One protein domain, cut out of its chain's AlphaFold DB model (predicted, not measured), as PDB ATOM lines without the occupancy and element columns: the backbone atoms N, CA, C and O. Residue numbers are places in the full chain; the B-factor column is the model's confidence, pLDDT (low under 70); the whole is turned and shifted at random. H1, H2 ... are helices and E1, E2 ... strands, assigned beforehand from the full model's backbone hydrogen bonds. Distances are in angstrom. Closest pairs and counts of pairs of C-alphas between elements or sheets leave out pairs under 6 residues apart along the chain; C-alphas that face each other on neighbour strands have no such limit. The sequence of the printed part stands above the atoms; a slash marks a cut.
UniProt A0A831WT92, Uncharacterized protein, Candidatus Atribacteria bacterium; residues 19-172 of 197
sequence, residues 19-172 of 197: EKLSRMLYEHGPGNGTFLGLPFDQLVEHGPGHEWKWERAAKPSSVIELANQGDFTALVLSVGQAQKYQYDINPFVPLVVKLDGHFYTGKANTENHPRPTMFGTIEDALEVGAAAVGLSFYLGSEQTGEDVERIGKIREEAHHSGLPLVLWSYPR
ATOM      1  N   GLU A  19     -40.863 -22.795  40.939       95.19
ATOM      2  CA  GLU A  19     -39.756 -23.217  41.805       95.19
ATOM      3  C   GLU A  19     -38.590 -23.779  40.982       95.19
ATOM      4  O   GLU A  19     -37.478 -23.260  41.083       95.19
ATOM      5  N   LYS A  20     -38.856 -24.720  40.069       95.25
ATOM      6  CA  LYS A  20     -37.825 -25.309  39.199       95.25
ATOM      7  C   LYS A  20     -37.140 -24.276  38.309       95.25
ATOM      8  O   LYS A  20     -35.913 -24.265  38.197       95.25
ATOM      9  N   LEU A  21     -37.915 -23.373  37.703       94.56
ATOM     10  CA  LEU A  21     -37.366 -22.269  36.912       94.56
ATOM     11  C   LEU A  21     -36.548 -21.300  37.768       94.56
ATOM     12  O   LEU A  21     -35.539 -20.788  37.289       94.56
ATOM     13  N   SER A  22     -36.965 -21.037  39.012       94.19
ATOM     14  CA  SER A  22     -36.225 -20.173  39.933       94.19
ATOM     15  C   SER A  22     -34.854 -20.764  40.240       94.19
ATOM     16  O   SER A  22     -33.843 -20.092  40.039       94.19
ATOM     17  N   ARG A  23     -34.827 -22.040  40.636       94.56
ATOM     18  CA  ARG A  23     -33.593 -22.769  40.920       94.56
ATOM     19  C   ARG A  23     -32.650 -22.741  39.718       94.56
ATOM     20  O   ARG A  23     -31.524 -22.273  39.833       94.56
ATOM     21  N   MET A  24     -33.124 -23.134  38.537       94.69
ATOM     22  CA  MET A  24     -32.297 -23.120  37.325       94.69
ATOM     23  C   MET A  24     -31.780 -21.712  36.974       94.69
ATOM     24  O   MET A  24     -30.587 -21.514  36.782       94.69
ATOM     25  N   LEU A  25     -32.657 -20.710  36.871       93.31
ATOM     26  CA  LEU A  25     -32.308 -19.418  36.260       93.31
ATOM     27  C   LEU A  25     -31.693 -18.390  37.225       93.31
ATOM     28  O   LEU A  25     -31.245 -17.325  36.778       93.31
ATOM     29  N   TYR A  26     -31.743 -18.644  38.533       93.81
ATOM     30  CA  TYR A  26     -31.288 -17.697  39.553       93.81
ATOM     31  C   TYR A  26     -30.337 -18.297  40.587       93.81
ATOM     32  O   TYR A  26     -29.508 -17.541  41.086       93.81
ATOM     33  N   GLU A  27     -30.440 -19.590  40.904       95.06
ATOM     34  CA  GLU A  27     -29.556 -20.249  41.883       95.06
ATOM     35  C   GLU A  27     -28.369 -20.958  41.219       95.06
ATOM     36  O   GLU A  27     -27.361 -21.170  41.883       95.06
ATOM     37  N   HIS A  28     -28.472 -21.271  39.923       93.00
ATOM     38  CA  HIS A  28     -27.422 -21.920  39.141       93.00
ATOM     39  C   HIS A  28     -26.958 -21.073  37.950       93.00
ATOM     40  O   HIS A  28     -27.711 -20.287  37.356       93.00
ATOM     41  N   GLY A  29     -25.709 -21.293  37.542       93.06
ATOM     42  CA  GLY A  29     -25.103 -20.619  36.404       93.06
ATOM     43  C   GLY A  29     -24.941 -19.108  36.605       93.06
ATOM     44  O   GLY A  29     -24.789 -18.622  37.722       93.06
ATOM     45  N   PRO A  30     -24.995 -18.301  35.530       91.81
ATOM     46  CA  PRO A  30     -24.802 -16.851  35.620       91.81
ATOM     47  C   PRO A  30     -25.867 -16.111  36.450       91.81
ATOM     48  O   PRO A  30     -25.736 -14.907  36.700       91.81
ATOM     49  N   GLY A  31     -26.961 -16.793  36.806       89.38
ATOM     50  CA  GLY A  31     -28.085 -16.237  37.540       89.38
ATOM     51  C   GLY A  31     -28.817 -15.111  36.800       89.38
ATOM     52  O   GLY A  31     -28.734 -14.928  35.580       89.38
ATOM     53  N   ASN A  32     -29.567 -14.311  37.561       88.75
ATOM     54  CA  ASN A  32     -30.296 -13.131  37.074       88.75
ATOM     55  C   ASN A  32     -31.360 -13.390  35.986       88.75
ATOM     56  O   ASN A  32     -31.798 -12.440  35.318       88.75
ATOM     57  N   GLY A  33     -31.841 -14.627  35.845       89.00
ATOM     58  CA  GLY A  33     -32.751 -15.010  34.765       89.00
ATOM     59  C   GLY A  33     -32.019 -15.418  33.482       89.00
ATOM     60  O   GLY A  33     -32.588 -15.291  32.399       89.00
ATOM     61  N   THR A  34     -30.746 -15.810  33.578       89.19
ATOM     62  CA  THR A  34     -29.912 -16.201  32.434       89.19
ATOM     63  C   THR A  34     -29.709 -17.703  32.437       89.19
ATOM     64  O   THR A  34     -29.430 -18.287  33.476       89.19
ATOM     65  N   PHE A  35     -29.829 -18.316  31.263       89.94
ATOM     66  CA  PHE A  35     -29.610 -19.741  31.081       89.94
ATOM     67  C   PHE A  35     -28.227 -19.988  30.465       89.94
ATOM     68  O   PHE A  35     -27.939 -19.471  29.383       89.94
ATOM     69  N   LEU A  36     -27.398 -20.788  31.136       92.38
ATOM     70  CA  LEU A  36     -26.160 -21.361  30.607       92.38
ATOM     71  C   LEU A  36     -26.195 -22.870  30.847       92.38
ATOM     72  O   LEU A  36     -25.862 -23.335  31.933       92.38
ATOM     73  N   GLY A  37     -26.652 -23.626  29.855       91.44
ATOM     74  CA  GLY A  37     -26.743 -25.081  29.955       91.44
ATOM     75  C   GLY A  37     -25.586 -25.789  29.272       91.44
ATOM     76  O   GLY A  37     -24.920 -25.223  28.405       91.44
ATOM     77  N   LEU A  38     -25.406 -27.049  29.648       92.44
ATOM     78  CA  LEU A  38     -24.450 -27.967  29.048       92.44
ATOM     79  C   LEU A  38     -25.223 -29.047  28.274       92.44
ATOM     80  O   LEU A  38     -25.692 -30.004  28.887       92.44
ATOM     81  N   PRO A  39     -25.451 -28.882  26.958       90.19
ATOM     82  CA  PRO A  39     -26.207 -29.858  26.187       90.19
ATOM     83  C   PRO A  39     -25.366 -31.068  25.777       90.19
ATOM     84  O   PRO A  39     -24.283 -30.912  25.216       90.19
ATOM     85  N   PHE A  40     -25.885 -32.273  26.032       86.31
ATOM     86  CA  PHE A  40     -25.262 -33.546  25.666       86.31
ATOM     87  C   PHE A  40     -26.305 -34.622  25.306       86.31
ATOM     88  O   PHE A  40     -26.376 -35.718  25.850       86.31
ATOM     89  N   ASP A  41     -27.157 -34.301  24.346       73.69
ATOM     90  CA  ASP A  41     -28.174 -35.173  23.748       73.69
ATOM     91  C   ASP A  41     -27.751 -35.735  22.374       73.69
ATOM     92  O   ASP A  41     -28.378 -36.656  21.846       73.69
ATOM     93  N   GLN A  42     -26.630 -35.245  21.833       67.50
ATOM     94  CA  GLN A  42     -26.097 -35.570  20.504       67.50
ATOM     95  C   GLN A  42     -25.817 -37.059  20.266       67.50
ATOM     96  O   GLN A  42     -25.840 -37.495  19.117       67.50
ATOM     97  N   LEU A  43     -25.566 -37.854  21.313       63.84
ATOM     98  CA  LEU A  43     -25.334 -39.297  21.165       63.84
ATOM     99  C   LEU A  43     -26.561 -40.036  20.619       63.84
ATOM    100  O   LEU A  43     -26.409 -41.008  19.881       63.84
ATOM    101  N   VAL A  44     -27.767 -39.560  20.943       59.81
ATOM    102  CA  VAL A  44     -29.010 -40.097  20.372       59.81
ATOM    103  C   VAL A  44     -29.194 -39.605  18.937       59.81
ATOM    104  O   VAL A  44     -29.579 -40.385  18.071       59.81
ATOM    105  N   GLU A  45     -28.866 -38.339  18.670       55.59
ATOM    106  CA  GLU A  45     -29.147 -37.707  17.375       55.59
ATOM    107  C   GLU A  45     -28.152 -38.064  16.267       55.59
ATOM    108  O   GLU A  45     -28.524 -38.120  15.098       55.59
ATOM    109  N   HIS A  46     -26.892 -38.335  16.610       56.38
ATOM    110  CA  HIS A  46     -25.818 -38.587  15.643       56.38
ATOM    111  C   HIS A  46     -25.186 -39.982  15.762       56.38
ATOM    112  O   HIS A  46     -24.281 -40.323  14.994       56.38
ATOM    113  N   GLY A  47     -25.678 -40.809  16.689       52.97
ATOM    114  CA  GLY A  47     -25.188 -42.163  16.922       52.97
ATOM    115  C   GLY A  47     -23.747 -42.224  17.462       52.97
ATOM    116  O   GLY A  47     -23.109 -41.200  17.723       52.97
ATOM    117  N   PRO A  48     -23.180 -43.436  17.604       53.84
ATOM    118  CA  PRO A  48     -21.882 -43.645  18.257       53.84
ATOM    119  C   PRO A  48     -20.690 -43.101  17.457       53.84
ATOM    120  O   PRO A  48     -19.585 -43.024  17.984       53.84
ATOM    121  N   GLY A  49     -20.883 -42.678  16.201       53.25
ATOM    122  CA  GLY A  49     -19.812 -42.130  15.360       53.25
ATOM    123  C   GLY A  49     -19.143 -40.871  15.933       53.25
ATOM    124  O   GLY A  49     -18.019 -40.548  15.541       53.25
ATOM    125  N   HIS A  50     -19.791 -40.180  16.878       51.81
ATOM    126  CA  HIS A  50     -19.206 -39.048  17.604       51.81
ATOM    127  C   HIS A  50     -18.119 -39.457  18.611       51.81
ATOM    128  O   HIS A  50     -17.145 -38.720  18.772       51.81
ATOM    129  N   GLU A  51     -18.217 -40.641  19.225       51.62
ATOM    130  CA  GLU A  51     -17.236 -41.119  20.214       51.62
ATOM    131  C   GLU A  51     -15.858 -41.391  19.586       51.62
ATOM    132  O   GLU A  51     -14.832 -41.327  20.256       51.62
ATOM    133  N   TRP A  52     -15.820 -41.648  18.275       50.62
ATOM    134  CA  TRP A  52     -14.620 -42.080  17.555       50.62
ATOM    135  C   TRP A  52     -13.722 -40.911  17.145       50.62
ATOM    136  O   TRP A  52     -12.553 -41.110  16.823       50.62
ATOM    137  N   LYS A  53     -14.259 -39.686  17.124       52.62
ATOM    138  CA  LYS A  53     -13.556 -38.508  16.598       52.62
ATOM    139  C   LYS A  53     -12.900 -37.640  17.686       52.62
ATOM    140  O   LYS A  53     -12.075 -36.800  17.343       52.62
ATOM    141  N   TRP A  54     -13.277 -37.785  18.963       54.78
ATOM    142  CA  TRP A  54     -12.915 -36.830  20.026       54.78
ATOM    143  C   TRP A  54     -12.437 -37.576  21.277       54.78
ATOM    144  O   TRP A  54     -13.192 -38.304  21.913       54.78
ATOM    145  N   GLU A  55     -11.183 -37.356  21.671       61.22
ATOM    146  CA  GLU A  55     -10.499 -38.156  22.699       61.22
ATOM    147  C   GLU A  55     -11.046 -37.949  24.129       61.22
ATOM    148  O   GLU A  55     -10.997 -38.866  24.957       61.22
ATOM    149  N   ARG A  56     -11.616 -36.766  24.418       59.38
ATOM    150  CA  ARG A  56     -12.190 -36.404  25.732       59.38
ATOM    151  C   ARG A  56     -13.549 -35.704  25.640       59.38
ATOM    152  O   ARG A  56     -14.481 -36.086  26.333       59.38
ATOM    153  N   ALA A  57     -13.699 -34.728  24.746       60.88
ATOM    154  CA  ALA A  57     -14.877 -33.854  24.700       60.88
ATOM    155  C   ALA A  57     -16.188 -34.513  24.208       60.88
ATOM    156  O   ALA A  57     -17.248 -33.931  24.406       60.88
ATOM    157  N   ALA A  58     -16.144 -35.721  23.629       63.53
ATOM    158  CA  ALA A  58     -17.349 -36.489  23.282       63.53
ATOM    159  C   ALA A  58     -17.637 -37.655  24.244       63.53
ATOM    160  O   ALA A  58     -18.569 -38.420  24.011       63.53
ATOM    161  N   LYS A  59     -16.844 -37.822  25.314       77.44
ATOM    162  CA  LYS A  59     -17.063 -38.898  26.286       77.44
ATOM    163  C   LYS A  59     -18.100 -38.460  27.325       77.44
ATOM    164  O   LYS A  59     -17.873 -37.437  27.978       77.44
ATOM    165  N   PRO A  60     -19.157 -39.258  27.573       81.88
ATOM    166  CA  PRO A  60     -20.153 -38.964  28.604       81.88
ATOM    167  C   PRO A  60     -19.542 -38.637  29.969       81.88
ATOM    168  O   PRO A  60     -19.927 -37.660  30.602       81.88
ATOM    169  N   SER A  61     -18.519 -39.388  30.389       84.19
ATOM    170  CA  SER A  61     -17.849 -39.181  31.677       84.19
ATOM    171  C   SER A  61     -17.183 -37.811  31.808       84.19
ATOM    172  O   SER A  61     -17.210 -37.227  32.883       84.19
ATOM    173  N   SER A  62     -16.617 -37.268  30.726       88.00
ATOM    174  CA  SER A  62     -15.990 -35.939  30.747       88.00
ATOM    175  C   SER A  62     -17.026 -34.820  30.819       88.00
ATOM    176  O   SER A  62     -16.792 -33.807  31.472       88.00
ATOM    177  N   VAL A  63     -18.183 -35.004  30.178       90.06
ATOM    178  CA  VAL A  63     -19.293 -34.047  30.263       90.06
ATOM    179  C   VAL A  63     -19.921 -34.069  31.653       90.06
ATOM    180  O   VAL A  63     -20.192 -33.008  32.204       90.06
ATOM    181  N   ILE A  64     -20.100 -35.251  32.245       92.38
ATOM    182  CA  ILE A  64     -20.606 -35.398  33.617       92.38
ATOM    183  C   ILE A  64     -19.615 -34.808  34.626       92.38
ATOM    184  O   ILE A  64     -20.028 -34.072  35.515       92.38
ATOM    185  N   GLU A  65     -18.310 -35.059  34.465       93.31
ATOM    186  CA  GLU A  65     -17.265 -34.430  35.287       93.31
ATOM    187  C   GLU A  65     -17.378 -32.899  35.231       93.31
ATOM    188  O   GLU A  65     -17.427 -32.242  36.271       93.31
ATOM    189  N   LEU A  66     -17.499 -32.337  34.022       93.44
ATOM    190  CA  LEU A  66     -17.671 -30.900  33.827       93.44
ATOM    191  C   LEU A  66     -18.979 -30.383  34.444       93.44
ATOM    192  O   LEU A  66     -18.967 -29.329  35.069       93.44
ATOM    193  N   ALA A  67     -20.086 -31.114  34.304       94.94
ATOM    194  CA  ALA A  67     -21.374 -30.751  34.891       94.94
ATOM    195  C   ALA A  67     -21.335 -30.749  36.426       94.94
ATOM    196  O   ALA A  67     -21.936 -29.883  37.049       94.94
ATOM    197  N   ASN A  68     -20.615 -31.699  37.028       95.81
ATOM    198  CA  ASN A  68     -20.488 -31.828  38.479       95.81
ATOM    199  C   ASN A  68     -19.549 -30.779  39.092       95.81
ATOM    200  O   ASN A  68     -19.720 -30.420  40.256       95.81
ATOM    201  N   GLN A  69     -18.534 -30.334  38.343       95.31
ATOM    202  CA  GLN A  69     -17.550 -29.345  38.799       95.31
ATOM    203  C   GLN A  69     -17.934 -27.904  38.438       95.31
ATOM    204  O   GLN A  69     -17.510 -26.966  39.113       95.31
ATOM    205  N   GLY A  70     -18.687 -27.719  37.355       93.25
ATOM    206  CA  GLY A  70     -19.127 -26.417  36.878       93.25
ATOM    207  C   GLY A  70     -20.463 -25.993  37.476       93.25
ATOM    208  O   GLY A  70     -21.298 -26.816  37.837       93.25
ATOM    209  N   ASP A  71     -20.688 -24.685  37.524       93.44
ATOM    210  CA  ASP A  71     -21.993 -24.125  37.861       93.44
ATOM    211  C   ASP A  71     -22.748 -23.808  36.565       93.44
ATOM    212  O   ASP A  71     -22.627 -22.725  35.990       93.44
ATOM    213  N   PHE A  72     -23.461 -24.806  36.046       94.94
ATOM    214  CA  PHE A  72     -24.336 -24.663  34.885       94.94
ATOM    215  C   PHE A  72     -25.784 -24.568  35.342       94.94
ATOM    216  O   PHE A  72     -26.200 -25.241  36.279       94.94
ATOM    217  N   THR A  73     -26.588 -23.803  34.606       95.12
ATOM    218  CA  THR A  73     -28.033 -23.729  34.832       95.12
ATOM    219  C   THR A  73     -28.691 -25.106  34.775       95.12
ATOM    220  O   THR A  73     -29.595 -25.378  35.560       95.12
ATOM    221  N   ALA A  74     -28.270 -25.948  33.826       96.50
ATOM    222  CA  ALA A  74     -28.682 -27.340  33.742       96.50
ATOM    223  C   ALA A  74     -27.774 -28.154  32.808       96.50
ATOM    224  O   ALA A  74     -27.252 -27.629  31.818       96.50
ATOM    225  N   LEU A  75     -27.668 -29.452  33.075       96.12
ATOM    226  CA  LEU A  75     -27.176 -30.458  32.135       96.12
ATOM    227  C   LEU A  75     -28.366 -30.983  31.312       96.12
ATOM    228  O   LEU A  75     -29.405 -31.333  31.874       96.12
ATOM    229  N   VAL A  76     -28.239 -31.012  29.980       95.50
ATOM    230  CA  VAL A  76     -29.300 -31.504  29.080       95.50
ATOM    231  C   VAL A  76     -28.929 -32.884  28.561       95.50
ATOM    232  O   VAL A  76     -27.893 -33.032  27.916       95.50
ATOM    233  N   LEU A  77     -29.780 -33.877  28.808       94.19
ATOM    234  CA  LEU A  77     -29.568 -35.269  28.402       94.19
ATOM    235  C   LEU A  77     -30.838 -35.842  27.784       94.19
ATOM    236  O   LEU A  77     -31.942 -35.423  28.122       94.19
ATOM    237  N   SER A  78     -30.697 -36.854  26.933       93.81
ATOM    238  CA  SER A  78     -31.833 -37.722  26.609       93.81
ATOM    239  C   SER A  78     -32.218 -38.576  27.821       93.81
ATOM    240  O   SER A  78     -31.370 -38.887  28.659       93.81
ATOM    241  N   VAL A  79     -33.478 -39.007  27.890       94.38
ATOM    242  CA  VAL A  79     -33.982 -39.856  28.986       94.38
ATOM    243  C   VAL A  79     -33.109 -41.093  29.255       94.38
ATOM    244  O   VAL A  79     -32.714 -41.328  30.392       94.38
ATOM    245  N   GLY A  80     -32.683 -41.813  28.210       92.31
ATOM    246  CA  GLY A  80     -31.835 -42.998  28.367       92.31
ATOM    247  C   GLY A  80     -30.431 -42.678  28.889       92.31
ATOM    248  O   GLY A  80     -29.847 -43.471  29.625       92.31
ATOM    249  N   GLN A  81     -29.883 -41.502  28.562       92.81
ATOM    250  CA  GLN A  81     -28.612 -41.052  29.135       92.81
ATOM    251  C   GLN A  81     -28.774 -40.662  30.603       92.81
ATOM    252  O   GLN A  81     -27.949 -41.059  31.423       92.81
ATOM    253  N   ALA A  82     -29.845 -39.940  30.944       95.00
ATOM    254  CA  ALA A  82     -30.143 -39.588  32.328       95.00
ATOM    255  C   ALA A  82     -30.292 -40.849  33.195       95.00
ATOM    256  O   ALA A  82     -29.646 -40.948  34.230       95.00
ATOM    257  N   GLN A  83     -31.035 -41.858  32.728       95.19
ATOM    258  CA  GLN A  83     -31.190 -43.142  33.423       95.19
ATOM    259  C   GLN A  83     -29.860 -43.890  33.581       95.19
ATOM    260  O   GLN A  83     -29.567 -44.414  34.655       95.19
ATOM    261  N   LYS A  84     -29.036 -43.935  32.527       94.19
ATOM    262  CA  LYS A  84     -27.753 -44.650  32.541       94.19
ATOM    263  C   LYS A  84     -26.740 -44.030  33.504       94.19
ATOM    264  O   LYS A  84     -26.003 -44.768  34.149       94.19
ATOM    265  N   TYR A  85     -26.693 -42.702  33.572       94.19
ATOM    266  CA  TYR A  85     -25.658 -41.954  34.291       94.19
ATOM    267  C   TYR A  85     -26.154 -41.293  35.584       94.19
ATOM    268  O   TYR A  85     -25.418 -40.523  36.196       94.19
ATOM    269  N   GLN A  86     -27.379 -41.591  36.031       93.94
ATOM    270  CA  GLN A  86     -28.002 -40.956  37.202       93.94
ATOM    271  C   GLN A  86     -27.147 -41.014  38.480       93.94
ATOM    272  O   GLN A  86     -27.205 -40.096  39.288       93.94
ATOM    273  N   TYR A  87     -26.341 -42.067  38.656       94.62
ATOM    274  CA  TYR A  87     -25.486 -42.246  39.837       94.62
ATOM    275  C   TYR A  87     -24.119 -41.561  39.718       94.62
ATOM    276  O   TYR A  87     -23.444 -41.372  40.728       94.62
ATOM    277  N   ASP A  88     -23.721 -41.178  38.503       95.31
ATOM    278  CA  ASP A  88     -22.482 -40.441  38.238       95.31
ATOM    279  C   ASP A  88     -22.709 -38.920  38.281       95.31
ATOM    280  O   ASP A  88     -21.775 -38.141  38.482       95.31
ATOM    281  N   ILE A  89     -23.954 -38.481  38.075       96.00
ATOM    282  CA  ILE A  89     -24.355 -37.075  38.101       96.00
ATOM    283  C   ILE A  89     -24.646 -36.662  39.545       96.00
ATOM    284  O   ILE A  89     -25.394 -37.318  40.267       96.00
ATOM    285  N   ASN A  90     -24.084 -35.533  39.971       95.38
ATOM    286  CA  ASN A  90     -24.401 -34.947  41.265       95.38
ATOM    287  C   ASN A  90     -25.906 -34.589  41.311       95.38
ATOM    288  O   ASN A  90     -26.355 -33.796  40.481       95.38
ATOM    289  N   PRO A  91     -26.688 -35.091  42.290       94.06
ATOM    290  CA  PRO A  91     -28.144 -34.895  42.346       94.06
ATOM    291  C   PRO A  91     -28.580 -33.427  42.503       94.06
ATOM    292  O   PRO A  91     -29.758 -33.095  42.345       94.06
ATOM    293  N   PHE A  92     -27.651 -32.522  42.822       93.94
ATOM    294  CA  PHE A  92     -27.920 -31.089  42.895       93.94
ATOM    295  C   PHE A  92     -27.764 -30.363  41.553       93.94
ATOM    296  O   PHE A  92     -28.268 -29.244  41.432       93.94
ATOM    297  N   VAL A  93     -27.157 -30.987  40.540       96.00
ATOM    298  CA  VAL A  93     -27.087 -30.445  39.176       96.00
ATOM    299  C   VAL A  93     -28.481 -30.518  38.543       96.00
ATOM    300  O   VAL A  93     -29.047 -31.609  38.445       96.00
ATOM    301  N   PRO A  94     -29.082 -29.395  38.108       97.50
ATOM    302  CA  PRO A  94     -30.383 -29.440  37.454       97.50
ATOM    303  C   PRO A  94     -30.315 -30.197  36.124       97.50
ATOM    304  O   PRO A  94     -29.410 -29.976  35.317       97.50
ATOM    305  N   LEU A  95     -31.305 -31.054  35.876       97.44
ATOM    306  CA  LEU A  95     -31.406 -31.837  34.646       97.44
ATOM    307  C   LEU A  95     -32.546 -31.335  33.759       97.44
ATOM    308  O   LEU A  95     -33.687 -31.230  34.205       97.44
ATOM    309  N   VAL A  96     -32.246 -31.074  32.488       97.88
ATOM    310  CA  VAL A  96     -33.261 -30.938  31.434       97.88
ATOM    311  C   VAL A  96     -33.284 -32.255  30.666       97.88
ATOM    312  O   VAL A  96     -32.313 -32.598  29.990       97.88
ATOM    313  N   VAL A  97     -34.378 -33.003  30.772       97.50
ATOM    314  CA  VAL A  97     -34.496 -34.326  30.149       97.50
ATOM    315  C   VAL A  97     -35.232 -34.213  28.825       97.50
ATOM    316  O   VAL A  97     -36.403 -33.840  28.774       97.50
ATOM    317  N   LYS A  98     -34.539 -34.532  27.738       95.94
ATOM    318  CA  LYS A  98     -35.086 -34.533  26.389       95.94
ATOM    319  C   LYS A  98     -35.847 -35.833  26.129       95.94
ATOM    320  O   LYS A  98     -35.303 -36.920  26.338       95.94
ATOM    321  N   LEU A  99     -37.094 -35.694  25.686       95.94
ATOM    322  CA  LEU A  99     -38.036 -36.803  25.467       95.94
ATOM    323  C   LEU A  99     -38.176 -37.186  23.992       95.94
ATOM    324  O   LEU A  99     -38.773 -38.214  23.668       95.94
ATOM    325  N   ASP A 100     -37.647 -36.351  23.102       92.94
ATOM    326  CA  ASP A 100     -37.657 -36.567  21.665       92.94
ATOM    327  C   ASP A 100     -36.311 -36.234  21.018       92.94
ATOM    328  O   ASP A 100     -35.379 -35.727  21.645       92.94
ATOM    329  N   GLY A 101     -36.186 -36.568  19.740       87.50
ATOM    330  CA  GLY A 101     -34.974 -36.290  18.991       87.50
ATOM    331  C   GLY A 101     -35.064 -36.727  17.543       87.50
ATOM    332  O   GLY A 101     -36.063 -37.296  17.084       87.50
ATOM    333  N   HIS A 102     -34.000 -36.428  16.811       81.56
ATOM    334  CA  HIS A 102     -33.832 -36.874  15.437       81.56
ATOM    335  C   HIS A 102     -33.190 -38.265  15.410       81.56
ATOM    336  O   HIS A 102     -32.145 -38.448  16.019       81.56
ATOM    337  N   PHE A 103     -33.762 -39.230  14.685       72.75
ATOM    338  CA  PHE A 103     -33.134 -40.540  14.473       72.75
ATOM    339  C   PHE A 103     -32.857 -40.761  12.994       72.75
ATOM    340  O   PHE A 103     -33.741 -40.601  12.156       72.75
ATOM    341  N   TYR A 104     -31.643 -41.207  12.682       64.38
ATOM    342  CA  TYR A 104     -31.288 -41.668  11.345       64.38
ATOM    343  C   TYR A 104     -31.626 -43.157  11.205       64.38
ATOM    344  O   TYR A 104     -30.963 -44.003  11.800       64.38
ATOM    345  N   THR A 105     -32.629 -43.506  10.394       56.38
ATOM    346  CA  THR A 105     -33.035 -44.910  10.152       56.38
ATOM    347  C   THR A 105     -32.603 -45.465   8.783       56.38
ATOM    348  O   THR A 105     -33.163 -46.438   8.284       56.38
ATOM    349  N   GLY A 106     -31.556 -44.900   8.169       57.06
ATOM    350  CA  GLY A 106     -30.979 -45.382   6.904       57.06
ATOM    351  C   GLY A 106     -31.529 -44.684   5.651       57.06
ATOM    352  O   GLY A 106     -31.975 -43.543   5.723       57.06
ATOM    353  N   LYS A 107     -31.461 -45.361   4.484       48.38
ATOM    354  CA  LYS A 107     -31.645 -44.798   3.117       48.38
ATOM    355  C   LYS A 107     -32.943 -44.005   2.868       48.38
ATOM    356  O   LYS A 107     -33.012 -43.310   1.862       48.38
ATOM    357  N   ALA A 108     -33.944 -44.096   3.743       48.88
ATOM    358  CA  ALA A 108     -35.193 -43.344   3.635       48.88
ATOM    359  C   ALA A 108     -35.124 -41.915   4.214       48.88
ATOM    360  O   ALA A 108     -36.008 -41.119   3.929       48.88
ATOM    361  N   ASN A 109     -34.099 -41.573   5.006       52.25
ATOM    362  CA  ASN A 109     -34.127 -40.376   5.857       52.25
ATOM    363  C   ASN A 109     -32.837 -39.558   5.792       52.25
ATOM    364  O   ASN A 109     -32.185 -39.323   6.808       52.25
ATOM    365  N   THR A 110     -32.450 -39.120   4.595       49.84
ATOM    366  CA  THR A 110     -31.283 -38.242   4.457       49.84
ATOM    367  C   THR A 110     -31.585 -36.767   4.684       49.84
ATOM    368  O   THR A 110     -30.654 -36.064   5.052       49.84
ATOM    369  N   GLU A 111     -32.825 -36.269   4.536       53.06
ATOM    370  CA  GLU A 111     -33.019 -34.802   4.573       53.06
ATOM    371  C   GLU A 111     -34.244 -34.267   5.329       53.06
ATOM    372  O   GLU A 111     -34.132 -33.188   5.900       53.06
ATOM    373  N   ASN A 112     -35.376 -34.975   5.456       55.78
ATOM    374  CA  ASN A 112     -36.582 -34.357   6.035       55.78
ATOM    375  C   ASN A 112     -37.459 -35.333   6.832       55.78
ATOM    376  O   ASN A 112     -38.506 -35.759   6.356       55.78
ATOM    377  N   HIS A 113     -37.088 -35.634   8.082       68.75
ATOM    378  CA  HIS A 113     -38.115 -36.102   9.018       68.75
ATOM    379  C   HIS A 113     -39.106 -34.955   9.265       68.75
ATOM    380  O   HIS A 113     -38.672 -33.881   9.696       68.75
ATOM    381  N   PRO A 114     -40.412 -35.163   9.031       75.69
ATOM    382  CA  PRO A 114     -41.419 -34.121   9.210       75.69
ATOM    383  C   PRO A 114     -41.659 -33.769  10.684       75.69
ATOM    384  O   PRO A 114     -42.186 -32.705  10.966       75.69
ATOM    385  N   ARG A 115     -41.242 -34.610  11.635       82.19
ATOM    386  CA  ARG A 115     -41.276 -34.301  13.072       82.19
ATOM    387  C   ARG A 115     -40.265 -35.138  13.871       82.19
ATOM    388  O   ARG A 115     -39.833 -36.183  13.372       82.19
ATOM    389  N   PRO A 116     -39.886 -34.711  15.087       86.81
ATOM    390  CA  PRO A 116     -39.045 -35.493  15.995       86.81
ATOM    391  C   PRO A 116     -39.721 -36.788  16.456       86.81
ATOM    392  O   PRO A 116     -40.947 -36.878  16.532       86.81
ATOM    393  N   THR A 117     -38.917 -37.799  16.786       89.06
ATOM    394  CA  THR A 117     -39.409 -39.077  17.320       89.06
ATOM    395  C   THR A 117     -39.355 -39.063  18.841       89.06
ATOM    396  O   THR A 117     -38.317 -38.736  19.413       89.06
ATOM    397  N   MET A 118     -40.465 -39.436  19.478       92.62
ATOM    398  CA  MET A 118     -40.555 -39.611  20.930       92.62
ATOM    399  C   MET A 118     -39.833 -40.884  21.369       92.62
ATOM    400  O   MET A 118     -39.972 -41.925  20.726       92.62
ATOM    401  N   PHE A 119     -39.128 -40.819  22.492       93.06
ATOM    402  CA  PHE A 119     -38.490 -41.976  23.130       93.06
ATOM    403  C   PHE A 119     -38.521 -41.923  24.664       93.06
ATOM    404  O   PHE A 119     -37.841 -42.718  25.307       93.06
ATOM    405  N   GLY A 120     -39.281 -40.997  25.251       95.00
ATOM    406  CA  GLY A 120     -39.525 -40.937  26.690       95.00
ATOM    407  C   GLY A 120     -40.842 -40.242  27.021       95.00
ATOM    408  O   GLY A 120     -41.442 -39.591  26.157       95.00
ATOM    409  N   THR A 121     -41.270 -40.371  28.273       97.81
ATOM    410  CA  THR A 121     -42.489 -39.759  28.820       97.81
ATOM    411  C   THR A 121     -42.181 -38.769  29.949       97.81
ATOM    412  O   THR A 121     -41.028 -38.588  30.353       97.81
ATOM    413  N   ILE A 122     -43.211 -38.083  30.457       98.06
ATOM    414  CA  ILE A 122     -43.060 -37.214  31.632       98.06
ATOM    415  C   ILE A 122     -42.712 -38.041  32.873       98.06
ATOM    416  O   ILE A 122     -41.903 -37.594  33.684       98.06
ATOM    417  N   GLU A 123     -43.273 -39.243  33.011       98.19
ATOM    418  CA  GLU A 123     -42.964 -40.170  34.102       98.19
ATOM    419  C   GLU A 123     -41.483 -40.537  34.116       98.19
ATOM    420  O   GLU A 123     -40.845 -40.384  35.156       98.19
ATOM    421  N   ASP A 124     -40.907 -40.901  32.966       97.88
ATOM    422  CA  ASP A 124     -39.478 -41.222  32.890       97.88
ATOM    423  C   ASP A 124     -38.606 -40.039  33.354       97.88
ATOM    424  O   ASP A 124     -37.591 -40.214  34.031       97.88
ATOM    425  N   ALA A 125     -39.000 -38.808  33.004       97.81
ATOM    426  CA  ALA A 125     -38.302 -37.601  33.439       97.81
ATOM    427  C   ALA A 125     -38.433 -37.364  34.953       97.81
ATOM    428  O   ALA A 125     -37.477 -36.917  35.593       97.81
ATOM    429  N   LEU A 126     -39.596 -37.656  35.539       97.69
ATOM    430  CA  LEU A 126     -39.807 -37.568  36.983       97.69
ATOM    431  C   LEU A 126     -38.958 -38.595  37.739       97.69
ATOM    432  O   LEU A 126     -38.365 -38.240  38.759       97.69
ATOM    433  N   GLU A 127     -38.855 -39.824  37.231       97.19
ATOM    434  CA  GLU A 127     -38.063 -40.900  37.844       97.19
ATOM    435  C   GLU A 127     -36.580 -40.537  37.978       97.19
ATOM    436  O   GLU A 127     -35.965 -40.819  39.005       97.19
ATOM    437  N   VAL A 128     -36.013 -39.844  36.985       96.50
ATOM    438  CA  VAL A 128     -34.612 -39.376  37.018       96.50
ATOM    439  C   VAL A 128     -34.434 -38.007  37.690       96.50
ATOM    440  O   VAL A 128     -33.347 -37.432  37.653       96.50
ATOM    441  N   GLY A 129     -35.489 -37.454  38.296       96.50
ATOM    442  CA  GLY A 129     -35.418 -36.201  39.049       96.50
ATOM    443  C   GLY A 129     -35.260 -34.946  38.186       96.50
ATOM    444  O   GLY A 129     -34.621 -33.982  38.619       96.50
ATOM    445  N   ALA A 130     -35.837 -34.928  36.980       97.69
ATOM    446  CA  ALA A 130     -35.736 -33.795  36.066       97.69
ATOM    447  C   ALA A 130     -36.142 -32.456  36.715       97.69
ATOM    448  O   ALA A 130     -37.107 -32.344  37.478       97.69
ATOM    449  N   ALA A 131     -35.405 -31.402  36.370       97.75
ATOM    450  CA  ALA A 131     -35.770 -30.021  36.659       97.75
ATOM    451  C   ALA A 131     -36.626 -29.407  35.540       97.75
ATOM    452  O   ALA A 131     -37.370 -28.464  35.797       97.75
ATOM    453  N   ALA A 132     -36.528 -29.938  34.321       98.06
ATOM    454  CA  ALA A 132     -37.345 -29.576  33.169       98.06
ATOM    455  C   ALA A 132     -37.400 -30.731  32.165       98.06
ATOM    456  O   ALA A 132     -36.519 -31.592  32.155       98.06
ATOM    457  N   VAL A 133     -38.377 -30.692  31.264       97.88
ATOM    458  CA  VAL A 133     -38.413 -31.563  30.082       97.88
ATOM    459  C   VAL A 133     -38.087 -30.787  28.820       97.88
ATOM    460  O   VAL A 133     -38.251 -29.569  28.757       97.88
ATOM    461  N   GLY A 134     -37.614 -31.502  27.813       95.69
ATOM    462  CA  GLY A 134     -37.133 -30.948  26.568       95.69
ATOM    463  C   GLY A 134     -37.782 -31.600  25.351       95.69
ATOM    464  O   GLY A 134     -37.820 -32.829  25.272       95.69
ATOM    465  N   LEU A 135     -38.240 -30.787  24.398       94.69
ATOM    466  CA  LEU A 135     -38.772 -31.233  23.108       94.69
ATOM    467  C   LEU A 135     -38.161 -30.452  21.950       94.69
ATOM    468  O   LEU A 135     -37.817 -29.276  22.070       94.69
ATOM    469  N   SER A 136     -38.101 -31.091  20.798       91.50
ATOM    470  CA  SER A 136     -37.707 -30.501  19.532       91.50
ATOM    471  C   SER A 136     -38.962 -30.141  18.741       91.50
ATOM    472  O   SER A 136     -40.015 -30.761  18.882       91.50
ATOM    473  N   PHE A 137     -38.856 -29.132  17.888       89.50
ATOM    474  CA  PHE A 137     -39.940 -28.695  17.021       89.50
ATOM    475  C   PHE A 137     -39.383 -28.316  15.658       89.50
ATOM    476  O   PHE A 137     -38.478 -27.489  15.555       89.50
ATOM    477  N   TYR A 138     -39.910 -28.934  14.604       86.69
ATOM    478  CA  TYR A 138     -39.501 -28.662  13.228       86.69
ATOM    479  C   TYR A 138     -40.490 -27.702  12.575       86.69
ATOM    480  O   TYR A 138     -41.412 -28.108  11.868       86.69
ATOM    481  N   LEU A 139     -40.303 -26.410  12.841       82.12
ATOM    482  CA  LEU A 139     -41.181 -25.355  12.352       82.12
ATOM    483  C   LEU A 139     -41.108 -25.254  10.823       82.12
ATOM    484  O   LEU A 139     -40.039 -24.980  10.283       82.12
ATOM    485  N   GLY A 140     -42.250 -25.402  10.147       79.12
ATOM    486  CA  GLY A 140     -42.359 -25.332   8.683       79.12
ATOM    487  C   GLY A 140     -42.292 -26.696   7.986       79.12
ATOM    488  O   GLY A 140     -42.390 -26.772   6.763       79.12
ATOM    489  N   SER A 141     -42.145 -27.776   8.754       82.62
ATOM    490  CA  SER A 141     -42.292 -29.143   8.258       82.62
ATOM    491  C   SER A 141     -43.738 -29.443   7.847       82.62
ATOM    492  O   SER A 141     -44.680 -28.812   8.337       82.62
ATOM    493  N   GLU A 142     -43.927 -30.464   7.010       84.12
ATOM    494  CA  GLU A 142     -45.255 -30.908   6.557       84.12
ATOM    495  C   GLU A 142     -46.198 -31.280   7.717       84.12
ATOM    496  O   GLU A 142     -47.407 -31.107   7.599       84.12
ATOM    497  N   GLN A 143     -45.657 -31.716   8.864       84.81
ATOM    498  CA  GLN A 143     -46.428 -32.107  10.053       84.81
ATOM    499  C   GLN A 143     -46.432 -31.057  11.173       84.81
ATOM    500  O   GLN A 143     -46.785 -31.375  12.306       84.81
ATOM    501  N   THR A 144     -46.085 -29.797  10.885       84.69
ATOM    502  CA  THR A 144     -46.023 -28.731  11.904       84.69
ATOM    503  C   THR A 144     -47.304 -28.647  12.749       84.69
ATOM    504  O   THR A 144     -47.216 -28.516  13.966       84.69
ATOM    505  N   GLY A 145     -48.490 -28.743  12.131       85.12
ATOM    506  CA  GLY A 145     -49.773 -28.665  12.845       85.12
ATOM    507  C   GLY A 145     -49.975 -29.803  13.850       85.12
ATOM    508  O   GLY A 145     -50.210 -29.551  15.029       85.12
ATOM    509  N   GLU A 146     -49.796 -31.049  13.403       89.62
ATOM    510  CA  GLU A 146     -49.880 -32.243  14.258       89.62
ATOM    511  C   GLU A 146     -48.837 -32.209  15.387       89.62
ATOM    512  O   GLU A 146     -49.094 -32.648  16.511       89.62
ATOM    513  N   ASP A 147     -47.650 -31.668  15.104       89.62
ATOM    514  CA  ASP A 147     -46.574 -31.574  16.082       89.62
ATOM    515  C   ASP A 147     -46.870 -30.532  17.170       89.62
ATOM    516  O   ASP A 147     -46.595 -30.776  18.345       89.62
ATOM    517  N   VAL A 148     -47.508 -29.410  16.817       90.12
ATOM    518  CA  VAL A 148     -47.981 -28.409  17.789       90.12
ATOM    519  C   VAL A 148     -49.020 -29.009  18.735       90.12
ATOM    520  O   VAL A 148     -48.940 -28.781  19.942       90.12
ATOM    521  N   GLU A 149     -49.958 -29.818  18.233       91.50
ATOM    522  CA  GLU A 149     -50.934 -30.510  19.086       91.50
ATOM    523  C   GLU A 149     -50.261 -31.502  20.044       91.50
ATOM    524  O   GLU A 149     -50.605 -31.556  21.229       91.50
ATOM    525  N   ARG A 150     -49.269 -32.263  19.559       92.75
ATOM    526  CA  ARG A 150     -48.451 -33.157  20.397       92.75
ATOM    527  C   ARG A 150     -47.730 -32.373  21.495       92.75
ATOM    528  O   ARG A 150     -47.828 -32.740  22.665       92.75
ATOM    529  N   ILE A 151     -47.026 -31.300  21.133       93.56
ATOM    530  CA  ILE A 151     -46.294 -30.441  22.076       93.56
ATOM    531  C   ILE A 151     -47.256 -29.833  23.103       93.56
ATOM    532  O   ILE A 151     -46.925 -29.778  24.284       93.56
ATOM    533  N   GLY A 152     -48.455 -29.417  22.680       92.38
ATOM    534  CA  GLY A 152     -49.499 -28.893  23.561       92.38
ATOM    535  C   GLY A 152     -49.885 -29.876  24.666       92.38
ATOM    536  O   GLY A 152     -49.846 -29.508  25.840       92.38
ATOM    537  N   LYS A 153     -50.155 -31.136  24.302       95.56
ATOM    538  CA  LYS A 153     -50.490 -32.207  25.257       95.56
ATOM    539  C   LYS A 153     -49.349 -32.472  26.244       95.56
ATOM    540  O   LYS A 153     -49.569 -32.470  27.450       95.56
ATOM    541  N   ILE A 154     -48.118 -32.602  25.743       95.62
ATOM    542  CA  ILE A 154     -46.939 -32.861  26.588       95.62
ATOM    543  C   ILE A 154     -46.642 -31.667  27.510       95.62
ATOM    544  O   ILE A 154     -46.274 -31.853  28.667       95.62
ATOM    545  N   ARG A 155     -46.831 -30.425  27.040       95.06
ATOM    546  CA  ARG A 155     -46.699 -29.214  27.871       95.06
ATOM    547  C   ARG A 155     -47.680 -29.238  29.036       95.06
ATOM    548  O   ARG A 155     -47.296 -28.916  30.159       95.06
ATOM    549  N   GLU A 156     -48.943 -29.554  28.766       93.81
ATOM    550  CA  GLU A 156     -49.980 -29.612  29.797       93.81
ATOM    551  C   GLU A 156     -49.653 -30.659  30.859       93.81
ATOM    552  O   GLU A 156     -49.710 -30.349  32.050       93.81
ATOM    553  N   GLU A 157     -49.235 -31.847  30.431       96.88
ATOM    554  CA  GLU A 157     -48.801 -32.942  31.297       96.88
ATOM    555  C   GLU A 157     -47.572 -32.559  32.136       96.88
ATOM    556  O   GLU A 157     -47.610 -32.635  33.365       96.88
ATOM    557  N   ALA A 158     -46.523 -32.014  31.509       96.06
ATOM    558  CA  ALA A 158     -45.328 -31.524  32.197       96.06
ATOM    559  C   ALA A 158     -45.681 -30.478  33.267       96.06
ATOM    560  O   ALA A 158     -45.285 -30.594  34.428       96.06
ATOM    561  N   HIS A 159     -46.487 -29.475  32.903       93.69
ATOM    562  CA  HIS A 159     -46.918 -28.426  33.825       93.69
ATOM    563  C   HIS A 159     -47.826 -28.962  34.938       93.69
ATOM    564  O   HIS A 159     -47.816 -28.416  36.047       93.69
ATOM    565  N   HIS A 160     -48.631 -29.992  34.664       95.12
ATOM    566  CA  HIS A 160     -49.422 -30.682  35.680       95.12
ATOM    567  C   HIS A 160     -48.516 -31.363  36.709       95.12
ATOM    568  O   HIS A 160     -48.751 -31.214  37.908       95.12
ATOM    569  N   SER A 161     -47.428 -31.973  36.245       96.19
ATOM    570  CA  SER A 161     -46.385 -32.601  37.061       96.19
ATOM    571  C   SER A 161     -45.372 -31.614  37.665       96.19
ATOM    572  O   SER A 161     -44.435 -32.015  38.350       96.19
ATOM    573  N   GLY A 162     -45.547 -30.304  37.452       95.88
ATOM    574  CA  GLY A 162     -44.676 -29.263  38.006       95.88
ATOM    575  C   GLY A 162     -43.355 -29.056  37.257       95.88
ATOM    576  O   GLY A 162     -42.502 -28.323  37.753       95.88
ATOM    577  N   LEU A 163     -43.196 -29.645  36.073       96.94
ATOM    578  CA  LEU A 163     -42.011 -29.510  35.231       96.94
ATOM    579  C   LEU A 163     -42.199 -28.398  34.184       96.94
ATOM    580  O   LEU A 163     -43.198 -28.401  33.466       96.94
ATOM    581  N   PRO A 164     -41.262 -27.441  34.054       96.44
ATOM    582  CA  PRO A 164     -41.195 -26.571  32.884       96.44
ATOM    583  C   PRO A 164     -40.808 -27.361  31.625       96.44
ATOM    584  O   PRO A 164     -40.081 -28.352  31.700       96.44
ATOM    585  N   LEU A 165     -41.243 -26.866  30.464       95.69
ATOM    586  CA  LEU A 165     -40.882 -27.404  29.153       95.69
ATOM    587  C   LEU A 165     -39.946 -26.444  28.406       95.69
ATOM    588  O   LEU A 165     -40.229 -25.252  28.274       95.69
ATOM    589  N   VAL A 166     -38.839 -26.979  27.897       94.00
ATOM    590  CA  VAL A 166     -37.907 -26.318  26.977       94.00
ATOM    591  C   VAL A 166     -38.199 -26.809  25.562       94.00
ATOM    592  O   VAL A 166     -38.249 -28.014  25.325       94.00
ATOM    593  N   LEU A 167     -38.384 -25.881  24.622       92.56
ATOM    594  CA  LEU A 167     -38.663 -26.204  23.225       92.56
ATOM    595  C   LEU A 167     -37.515 -25.732  22.325       92.56
ATOM    596  O   LEU A 167     -37.249 -24.533  22.227       92.56
ATOM    597  N   TRP A 168     -36.856 -26.656  21.630       89.25
ATOM    598  CA  TRP A 168     -35.877 -26.329  20.594       89.25
ATOM    599  C   TRP A 168     -36.558 -26.266  19.234       89.25
ATOM    600  O   TRP A 168     -36.911 -27.288  18.650       89.25
ATOM    601  N   SER A 169     -36.742 -25.048  18.727       87.44
ATOM    602  CA  SER A 169     -37.339 -24.810  17.415       87.44
ATOM    603  C   SER A 169     -36.264 -24.761  16.333       87.44
ATOM    604  O   SER A 169     -35.362 -23.922  16.378       87.44
ATOM    605  N   TYR A 170     -36.383 -25.642  15.344       82.19
ATOM    606  CA  TYR A 170     -35.535 -25.687  14.162       82.19
ATOM    607  C   TYR A 170     -36.401 -25.409  12.931       82.19
ATOM    608  O   TYR A 170     -37.322 -26.183  12.663       82.19
ATOM    609  N   PRO A 171     -36.133 -24.341  12.165       79.19
ATOM    610  CA  PRO A 171     -36.839 -24.119  10.915       79.19
ATOM    611  C   PRO A 171     -36.473 -25.248   9.934       79.19
ATOM    612  O   PRO A 171     -35.295 -25.476   9.656       79.19
ATOM    613  N   ARG A 172     -37.474 -25.990   9.453       73.81
ATOM    614  CA  ARG A 172     -37.345 -27.077   8.465       73.81
ATOM    615  C   ARG A 172     -38.488 -26.992   7.452       73.81
ATOM    616  O   ARG A 172     -39.495 -26.365   7.741       73.81
TER     617      ARG A 172
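Overview. This is residues 19 to 172 of the 197 residues of an uncharacterized protein of Candidatus Atribacteria bacterium (UniProt A0A831WT92). Picture a trough: five parallel strands curled like part of a barrel, with the helices H3, H4, H5 and H6 set round its outside and H1 at the end where the strands begin. At the other end lie the short helix H2 and two long links, of which residues 105 to 110 stick out. The printed part has 154 residues with six named helices and five named strands, in the order H1 E1 H2 H3 E2 H4 E3 H5 E4 H6 E5, and the sheet's order is E1 E2 E3 E4 E5. The class is mixed, helices and strands; the whole is compact, with a radius of gyration of the C-alphas of 15.7 A and spans of 41 by 40 by 27 A.

Along the chain. Find C-alpha 19 at (-39.756, -23.217, 41.805), where H1 begins; it runs over residues 19 to 27, 10.6 A. E1 is residues 37 to 39, 6.1 A, and H2 is residues 42 to 46, 5.7 A. H3 follows at residues 60 to 69, 14.3 A. Look next at E2, residues 74 to 78, 13.0 A, and at H4, which comes directly after it at residues 79 to 85, 10.1 A. E3 is residues 95 to 98, 9.4 A, and H5 is residues 122 to 127, 8.8 A. E4, residues 132 to 139, is the longest strand by residues and starts at C-alpha 132 (-37.345, -29.576, 33.169); it covers 21.6 A. H6, residues 144 to 160, covers 24.1 A. E5, residues 165 to 171, covers 19.0 A and ends at C-alpha 171 (-36.839, -24.119, 10.915).

Arrangement. Start with the sheet, which is strongly twisted and curled; its edge strands are E1 and E5. For E1 and E2, look at N 38 and O 74, 2.9 A apart and within hydrogen-bond range. For E2 and E3, take N 98 and O 77 at 2.8 A; for E3 and E4, N 134 and O 97 at 2.8 A; for E4 and E5, N 168 and O 135 at 2.8 A. Four strand-helix-strand units, each two parallel neighbour strands with a helix or helices between, have right-handed crossovers: E1, H2 H3, E2; E2, H4, E3; E3, H5, E4; and E4, H6, E5. H3, H4, H5 and H6 are on one face of the sheet, making two layers, helices over strands. H6 runs along the strands over E4 and E5, at a height over the sheet of 9.5 A; its closest C-alphas to E5 are those of Arg 155 and Leu 165, 6.2 A. H5 lies over E3, with the C-alphas of Val 97 and Ala 125 closest at 6.0 A. H5 and H6 only just touch, with 3 pairs of C-alphas within 8 A, made by residues 154 to 158 of H6; the closest are Ile 122 and Ala 158, 6.2 A. H4 lies over E2, and H3 over E2 and, only just, E1. H1 is on the sheet, over none of its strands but only just, with the C-alphas of Met 24 and Ala 74 closest at 6.6 A. H2 only grazes the sheet. In each of the six helices, every O i to N i+4 pair is within hydrogen-bond range.

Size, cuts and confidence. The C-alphas farthest apart are those of Asn 32 and Lys 107, 46.5 A. The printed part has no cut. The links H2 to H3 and E3 to H5 are long; in the second, residues 100 to 101 pair antiparallel with residues 117 to 118, and residues 105 to 110 stand free. Mean pLDDT of the printed part is 85.7, and residues 42 to 58 and 104 to 113 are under 70.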